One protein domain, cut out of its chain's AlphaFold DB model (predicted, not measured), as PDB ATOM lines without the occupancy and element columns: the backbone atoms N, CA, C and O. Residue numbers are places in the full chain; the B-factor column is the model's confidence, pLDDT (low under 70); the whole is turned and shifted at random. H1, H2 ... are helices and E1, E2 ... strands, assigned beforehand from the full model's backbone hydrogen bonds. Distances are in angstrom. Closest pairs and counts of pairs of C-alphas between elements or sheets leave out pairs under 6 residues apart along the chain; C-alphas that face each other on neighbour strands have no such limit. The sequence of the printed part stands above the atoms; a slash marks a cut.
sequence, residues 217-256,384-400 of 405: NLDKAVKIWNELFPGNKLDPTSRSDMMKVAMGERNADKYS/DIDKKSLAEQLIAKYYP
ATOM      1  N   ASN A 217      47.080  19.500 -19.584       90.44
ATOM      2  CA  ASN A 217      46.289  18.679 -18.691       90.44
ATOM      3  C   ASN A 217      45.926  17.384 -19.434       90.44
ATOM      4  O   ASN A 217      45.022  17.360 -20.271       90.44
ATOM      5  N   LEU A 218      46.668  16.314 -19.140       88.44
ATOM      6  CA  LEU A 218      46.534  15.037 -19.845       88.44
ATOM      7  C   LEU A 218      45.133  14.434 -19.724       88.44
ATOM      8  O   LEU A 218      44.647  13.852 -20.685       88.44
ATOM      9  N   ASP A 219      44.456  14.611 -18.590       86.44
ATOM     10  CA  ASP A 219      43.128  14.033 -18.376       86.44
ATOM     11  C   ASP A 219      42.085  14.729 -19.277       86.44
ATOM     12  O   ASP A 219      41.265  14.067 -19.919       86.44
ATOM     13  N   LYS A 220      42.183  16.062 -19.434       89.69
ATOM     14  CA  LYS A 220      41.381  16.819 -20.416       89.69
ATOM     15  C   LYS A 220      41.744  16.453 -21.854       89.69
ATOM     16  O   LYS A 220      40.852  16.242 -22.670       89.69
ATOM     17  N   ALA A 221      43.035  16.340 -22.164       89.38
ATOM     18  CA  ALA A 221      43.502  15.988 -23.504       89.38
ATOM     19  C   ALA A 221      42.996  14.602 -23.950       89.38
ATOM     20  O   ALA A 221      42.521  14.449 -25.072       89.38
ATOM     21  N   VAL A 222      43.015  13.608 -23.056       90.19
ATOM     22  CA  VAL A 222      42.469  12.264 -23.315       90.19
ATOM     23  C   VAL A 222      40.956  12.295 -23.495       90.19
ATOM     24  O   VAL A 222      40.428  11.599 -24.362       90.19
ATOM     25  N   LYS A 223      40.239  13.108 -22.709       90.12
ATOM     26  CA  LYS A 223      38.793  13.283 -22.885       90.12
ATOM     27  C   LYS A 223      38.471  13.825 -24.281       90.12
ATOM     28  O   LYS A 223      37.655  13.234 -24.979       90.12
ATOM     29  N   ILE A 224      39.174  14.874 -24.706       88.88
ATOM     30  CA  ILE A 224      39.027  15.466 -26.044       88.88
ATOM     31  C   ILE A 224      39.374  14.442 -27.129       88.88
ATOM     32  O   ILE A 224      38.615  14.284 -28.079       88.88
ATOM     33  N   TRP A 225      40.464  13.684 -26.962       90.06
ATOM     34  CA  TRP A 225      40.824  12.596 -27.872       90.06
ATOM     35  C   TRP A 225      39.689  11.573 -28.020       90.06
ATOM     36  O   TRP A 225      39.299  11.228 -29.132       90.06
ATOM     37  N   ASN A 226      39.132  11.099 -26.905       90.06
ATOM     38  CA  ASN A 226      38.082  10.080 -26.903       90.06
ATOM     39  C   ASN A 226      36.743  10.580 -27.465       90.06
ATOM     40  O   ASN A 226      35.971   9.770 -27.984       90.06
ATOM     41  N   GLU A 227      36.470  11.882 -27.356       88.00
ATOM     42  CA  GLU A 227      35.308  12.536 -27.966       88.00
ATOM     43  C   GLU A 227      35.503  12.748 -29.475       88.00
ATOM     44  O   GLU A 227      34.580  12.500 -30.249       88.00
ATOM     45  N   LEU A 228      36.706  13.136 -29.908       85.38
ATOM     46  CA  LEU A 228      37.044  13.323 -31.324       85.38
ATOM     47  C   LEU A 228      37.165  11.998 -32.091       85.38
ATOM     48  O   LEU A 228      36.762  11.922 -33.251       85.38
ATOM     49  N   PHE A 229      37.688  10.952 -31.445       88.19
ATOM     50  CA  PHE A 229      37.996   9.660 -32.061       88.19
ATOM     51  C   PHE A 229      37.314   8.500 -31.313       88.19
ATOM     52  O   PHE A 229      37.985   7.656 -30.709       88.19
ATOM     53  N   PRO A 230      35.971   8.386 -31.365       85.81
ATOM     54  CA  PRO A 230      35.229   7.376 -30.606       85.81
ATOM     55  C   PRO A 230      35.558   5.929 -31.007       85.81
ATOM     56  O   PRO A 230      35.351   5.022 -30.200       85.81
ATOM     57  N   GLY A 231      36.081   5.703 -32.219       86.00
ATOM     58  CA  GLY A 231      36.560   4.397 -32.688       86.00
ATOM     59  C   GLY A 231      38.009   4.069 -32.304       86.00
ATOM     60  O   GLY A 231      38.411   2.916 -32.402       86.00
ATOM     61  N   ASN A 232      38.787   5.053 -31.837       86.19
ATOM     62  CA  ASN A 232      40.213   4.912 -31.527       86.19
ATOM     63  C   ASN A 232      40.532   5.425 -30.110       86.19
ATOM     64  O   ASN A 232      41.486   6.175 -29.888       86.19
ATOM     65  N   LYS A 233      39.721   5.028 -29.125       88.31
ATOM     66  CA  LYS A 233      39.822   5.534 -27.749       88.31
ATOM     67  C   LYS A 233      41.135   5.151 -27.064       88.31
ATOM     68  O   LYS A 233      41.717   4.097 -27.329       88.31
ATOM     69  N   LEU A 234      41.589   6.022 -26.173       86.62
ATOM     70  CA  LEU A 234      42.688   5.803 -25.244       86.62
ATOM     71  C   LEU A 234      42.110   5.663 -23.833       86.62
ATOM     72  O   LEU A 234      41.423   6.566 -23.351       86.62
ATOM     73  N   ASP A 235      42.382   4.533 -23.183       86.00
ATOM     74  CA  ASP A 235      42.038   4.315 -21.779       86.00
ATOM     75  C   ASP A 235      43.212   4.766 -20.892       86.00
ATOM     76  O   ASP A 235      44.259   4.112 -20.893       86.00
ATOM     77  N   PRO A 236      43.071   5.868 -20.132       81.94
ATOM     78  CA  PRO A 236      44.141   6.367 -19.274       81.94
ATOM     79  C   PRO A 236      44.355   5.504 -18.017       81.94
ATOM     80  O   PRO A 236      45.316   5.730 -17.284       81.94
ATOM     81  N   THR A 237      43.480   4.529 -17.742       83.38
ATOM     82  CA  THR A 237      43.569   3.647 -16.566       83.38
ATOM     83  C   THR A 237      44.314   2.341 -16.852       83.38
ATOM     84  O   THR A 237      44.888   1.740 -15.940       83.38
ATOM     85  N   SER A 238      44.396   1.928 -18.122       84.94
ATOM     86  CA  SER A 238      45.073   0.697 -18.534       84.94
ATOM     87  C   SER A 238      46.542   0.942 -18.883       84.94
ATOM     88  O   SER A 238      46.895   1.389 -19.977       84.94
ATOM     89  N   ARG A 239      47.449   0.590 -17.961       81.06
ATOM     90  CA  ARG A 239      48.902   0.696 -18.190       81.06
ATOM     91  C   ARG A 239      49.376  -0.115 -19.396       81.06
ATOM     92  O   ARG A 239      50.194   0.373 -20.168       81.06
ATOM     93  N   SER A 240      48.891  -1.350 -19.531       83.31
ATOM     94  CA  SER A 240      49.265  -2.243 -20.635       83.31
ATOM     95  C   SER A 240      48.902  -1.619 -21.982       83.31
ATOM     96  O   SER A 240      49.714  -1.631 -22.905       83.31
ATOM     97  N   ASP A 241      47.709  -1.035 -22.088       82.56
ATOM     98  CA  ASP A 241      47.246  -0.466 -23.353       82.56
ATOM     99  C   ASP A 241      47.960   0.846 -23.671       82.56
ATOM    100  O   ASP A 241      48.351   1.058 -24.817       82.56
ATOM    101  N   MET A 242      48.249   1.673 -22.659       85.25
ATOM    102  CA  MET A 242      49.105   2.848 -22.839       85.25
ATOM    103  C   MET A 242      50.513   2.464 -23.310       85.25
ATOM    104  O   MET A 242      51.014   3.073 -24.251       85.25
ATOM    105  N   MET A 243      51.144   1.441 -22.717       82.50
ATOM    106  CA  MET A 243      52.478   0.979 -23.135       82.50
ATOM    107  C   MET A 243      52.477   0.454 -24.572       82.50
ATOM    108  O   MET A 243      53.347   0.832 -25.354       82.50
ATOM    109  N   LYS A 244      51.469  -0.337 -24.956       84.56
ATOM    110  CA  LYS A 244      51.307  -0.801 -26.342       84.56
ATOM    111  C   LYS A 244      51.169   0.364 -27.324       84.56
ATOM    112  O   LYS A 244      51.792   0.343 -28.380       84.56
ATOM    113  N   VAL A 245      50.378   1.382 -26.981       85.38
ATOM    114  CA  VAL A 245      50.185   2.571 -27.829       85.38
ATOM    115  C   VAL A 245      51.461   3.416 -27.917       85.38
ATOM    116  O   VAL A 245      51.796   3.884 -29.001       85.38
ATOM    117  N   ALA A 246      52.193   3.584 -26.813       83.00
ATOM    118  CA  ALA A 246      53.450   4.332 -26.782       83.00
ATOM    119  C   ALA A 246      54.570   3.638 -27.581       83.00
ATOM    120  O   ALA A 246      55.337   4.292 -28.284       83.00
ATOM    121  N   MET A 247      54.647   2.305 -27.523       81.75
ATOM    122  CA  MET A 247      55.641   1.512 -28.260       81.75
ATOM    123  C   MET A 247      55.263   1.274 -29.732       81.75
ATOM    124  O   MET A 247      56.116   0.890 -30.528       81.75
ATOM    125  N   GLY A 248      54.002   1.505 -30.101       79.38
ATOM    126  CA  GLY A 248      53.503   1.335 -31.464       79.38
ATOM    127  C   GLY A 248      53.926   2.442 -32.434       79.38
ATOM    128  O   GLY A 248      54.625   3.401 -32.088       79.38
ATOM    129  N   GLU A 249      53.475   2.320 -33.681       76.06
ATOM    130  CA  GLU A 249      53.649   3.354 -34.703       76.06
ATOM    131  C   GLU A 249      52.794   4.597 -34.407       76.06
ATOM    132  O   GLU A 249      51.808   4.552 -33.663       76.06
ATOM    133  N   ARG A 250      53.182   5.743 -34.984       72.06
ATOM    134  CA  ARG A 250      52.366   6.959 -34.884       72.06
ATOM    135  C   ARG A 250      51.018   6.725 -35.555       72.06
ATOM    136  O   ARG A 250      50.951   6.224 -36.673       72.06
ATOM    137  N   ASN A 251      49.956   7.135 -34.871       70.25
ATOM    138  CA  ASN A 251      48.619   7.106 -35.445       70.25
ATOM    139  C   ASN A 251      48.495   8.189 -36.525       70.25
ATOM    140  O   ASN A 251      49.075   9.266 -36.389       70.25
ATOM    141  N   ALA A 252      47.724   7.898 -37.576       74.69
ATOM    142  CA  ALA A 252      47.344   8.897 -38.574       74.69
ATOM    143  C   ALA A 252      46.387   9.945 -37.979       74.69
ATOM    144  O   ALA A 252      46.476  11.124 -38.315       74.69
ATOM    145  N   ASP A 253      45.516   9.514 -37.062       84.69
ATOM    146  CA  ASP A 253      44.601  10.389 -36.335       84.69
ATOM    147  C   ASP A 253      45.372  11.362 -35.437       84.69
ATOM    148  O   ASP A 253      46.209  10.963 -34.618       84.69
ATOM    149  N   LYS A 254      45.049  12.649 -35.556       86.75
ATOM    150  CA  LYS A 254      45.581  13.715 -34.710       86.75
ATOM    151  C   LYS A 254      44.594  14.867 -34.611       86.75
ATOM    152  O   LYS A 254      43.756  15.067 -35.489       86.75
ATOM    153  N   TYR A 255      44.727  15.654 -33.557       86.94
ATOM    154  CA  TYR A 255      44.104  16.971 -33.477       86.94
ATOM    155  C   TYR A 255      45.171  18.015 -33.176       86.94
ATOM    156  O   TYR A 255      46.224  17.698 -32.625       86.94
ATOM    157  N   SER A 256      44.911  19.263 -33.547       88.12
ATOM    158  CA  SER A 256      45.876  20.346 -33.387       88.12
ATOM    159  C   SER A 256      45.429  21.305 -32.297       88.12
ATOM    160  O   SER A 256      44.239  21.492 -32.062       88.12
ATOM    161  N   ASP A 384      50.477  19.608 -33.024       88.81
ATOM    162  CA  ASP A 384      49.799  18.342 -33.270       88.81
ATOM    163  C   ASP A 384      49.867  17.459 -32.022       88.81
ATOM    164  O   ASP A 384      50.939  17.278 -31.431       88.81
ATOM    165  N   ILE A 385      48.718  16.905 -31.647       88.06
ATOM    166  CA  ILE A 385      48.551  15.931 -30.577       88.06
ATOM    167  C   ILE A 385      48.046  14.630 -31.196       88.06
ATOM    168  O   ILE A 385      46.940  14.565 -31.737       88.06
ATOM    169  N   ASP A 386      48.870  13.593 -31.098       88.62
ATOM    170  CA  ASP A 386      48.538  12.238 -31.536       88.62
ATOM    171  C   ASP A 386      48.378  11.289 -30.333       88.62
ATOM    172  O   ASP A 386      48.856  11.559 -29.222       88.62
ATOM    173  N   LYS A 387      47.712  10.147 -30.546       88.69
ATOM    174  CA  LYS A 387      47.440   9.155 -29.489       88.69
ATOM    175  C   LYS A 387      48.703   8.679 -28.777       88.69
ATOM    176  O   LYS A 387      48.685   8.438 -27.570       88.69
ATOM    177  N   LYS A 388      49.783   8.507 -29.541       88.19
ATOM    178  CA  LYS A 388      51.060   7.984 -29.059       88.19
ATOM    179  C   LYS A 388      51.702   8.984 -28.102       88.19
ATOM    180  O   LYS A 388      52.035   8.620 -26.981       88.19
ATOM    181  N   SER A 389      51.754  10.253 -28.494       87.69
ATOM    182  CA  SER A 389      52.274  11.357 -27.690       87.69
ATOM    183  C   SER A 389      51.497  11.549 -26.384       87.69
ATOM    184  O   SER A 389      52.092  11.892 -25.362       87.69
ATOM    185  N   LEU A 390      50.180  11.302 -26.386       89.12
ATOM    186  CA  LEU A 390      49.366  11.307 -25.168       89.12
ATOM    187  C   LEU A 390      49.699  10.115 -24.266       89.12
ATOM    188  O   LEU A 390      49.892  10.303 -23.067       89.12
ATOM    189  N   ALA A 391      49.812   8.909 -24.829       87.81
ATOM    190  CA  ALA A 391      50.175   7.708 -24.079       87.81
ATOM    191  C   ALA A 391      51.571   7.823 -23.441       87.81
ATOM    192  O   ALA A 391      51.723   7.541 -22.255       87.81
ATOM    193  N   GLU A 392      52.565   8.311 -24.186       87.81
ATOM    194  CA  GLU A 392      53.922   8.574 -23.685       87.81
ATOM    195  C   GLU A 392      53.905   9.549 -22.495       87.81
ATOM    196  O   GLU A 392      54.503   9.279 -21.451       87.81
ATOM    197  N   GLN A 393      53.162  10.657 -22.609       87.12
ATOM    198  CA  GLN A 393      53.041  11.644 -21.533       87.12
ATOM    199  C   GLN A 393      52.293  11.100 -20.306       87.12
ATOM    200  O   GLN A 393      52.661  11.418 -19.173       87.12
ATOM    201  N   LEU A 394      51.267  10.263 -20.498       86.94
ATOM    202  CA  LEU A 394      50.543   9.611 -19.401       86.94
ATOM    203  C   LEU A 394      51.430   8.613 -18.656       86.94
ATOM    204  O   LEU A 394      51.429   8.603 -17.425       86.94
ATOM    205  N   ILE A 395      52.219   7.810 -19.379       85.44
ATOM    206  CA  ILE A 395      53.180   6.883 -18.770       85.44
ATOM    207  C   ILE A 395      54.220   7.664 -17.972       85.44
ATOM    208  O   ILE A 395      54.472   7.322 -16.821       85.44
ATOM    209  N   ALA A 396      54.764   8.747 -18.530       84.88
ATOM    210  CA  ALA A 396      55.718   9.593 -17.817       84.88
ATOM    211  C   ALA A 396      55.120  10.219 -16.540       84.88
ATOM    212  O   ALA A 396      55.812  10.322 -15.529       84.88
ATOM    213  N   LYS A 397      53.835  10.608 -16.561       83.56
ATOM    214  CA  LYS A 397      53.130  11.190 -15.403       83.56
ATOM    215  C   LYS A 397      52.843  10.158 -14.309       83.56
ATOM    216  O   LYS A 397      53.060  10.453 -13.137       83.56
ATOM    217  N   TYR A 398      52.319   8.986 -14.671       81.81
ATOM    218  CA  TYR A 398      51.796   8.006 -13.708       81.81
ATOM    219  C   TYR A 398      52.772   6.859 -13.385       81.81
ATOM    220  O   TYR A 398      52.627   6.214 -12.349       81.81
ATOM    221  N   TYR A 399      53.781   6.613 -14.227       78.69
ATOM    222  CA  TYR A 399      54.758   5.522 -14.088       78.69
ATOM    223  C   TYR A 399      56.204   5.976 -14.397       78.69
ATOM    224  O   TYR A 399      56.853   5.400 -15.278       78.69
ATOM    225  N   PRO A 400      56.744   6.990 -13.692       69.44
ATOM    226  CA  PRO A 400      58.100   7.479 -13.938       69.44
ATOM    227  C   PRO A 400      59.152   6.369 -13.734       69.44
ATOM    228  O   PRO A 400      59.098   5.631 -12.750       69.44
TER     229      PRO A 400
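Overview. This is residues 217 to 256 and 384 to 400 of the 405 residues of an uncharacterized protein of Cercospora zeae-maydis SCOH1-5 (UniProt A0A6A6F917). Three helices make a small, rounded body: H3 has H1 against one side and H2 across another, and H1 and H2 stay apart, with the link of residues 229 to 238 running from the one to the other. A small two-strand sheet, E1 and E2, sits at the end where H3 begins, and E2 leads straight into H3. The printed part has 57 residues, with three named helices and two named strands in the order H1, H2, E1, E2, H3; the sheet's order is E1 - E2, antiparallel, and the class is mostly helix. The whole is compact, with a radius of gyration of the C-alphas of 10.2 A, and the C-alphas span 27 by 23 by 19 A.

Arrangement. H1, residues 218 to 228, touches H3, residues 387 to 398, with the C-alphas of Leu 218 and Leu 394 closest at 6.8 A. The two run opposite ways at a shallow tilt of 27 degrees. H2, residues 239 to 247, is apart from H1. H2 touches H3 with 16 pairs of C-alphas within 8 A, the closest being those of Ala 246 and Lys 388 at 4.9 A. These two run opposite ways at a steep tilt of 50 degrees. E1, residues 254 to 256, and E2, residues 384 to 386, are antiparallel neighbours, with 152 degrees between their directions. N 255 and O 385 are 3.1 A apart and N 385 and O 255 are 2.8 A apart, both within hydrogen-bond range. The C-alphas of Trp 225 in H1 and Tyr 255 in E1, the closest of these two elements, are 7.8 A apart. H1 and H2 are both apart from E2. In H1, H2 and H3 every O i to N i+4 pair is within hydrogen-bond range.

Along the chain. H1 begins at C-alpha 218, at (46.534, 15.037, -19.845), and is 15.0 A from first to last C-alpha. H2 follows after a short link of 10 residues and is 12.1 A long. A short link of 6 residues leads to E1, 6.8 A long, which ends at C-alpha 256, at (45.876, 20.346, -33.387). E2 is 6.5 A long. A tight link joins E2 to H3, the longest helix with 12 residues and 16.4 A, which ends at C-alpha 398, at (51.796, 8.006, -13.708).

Size, cuts and confidence. The two C-alphas farthest apart, those of Gly 231 and Pro 400, are 28.7 A apart. Residues 257 to 383 are cut out and not printed, and C-alphas 256 and 384 are 4.4 A apart across the cut, which lies in the link from E1 to E2. Of the links that are printed whole, none is long. The mean pLDDT of the printed part is 85.0, and residue 400 is the one printed residue under 70.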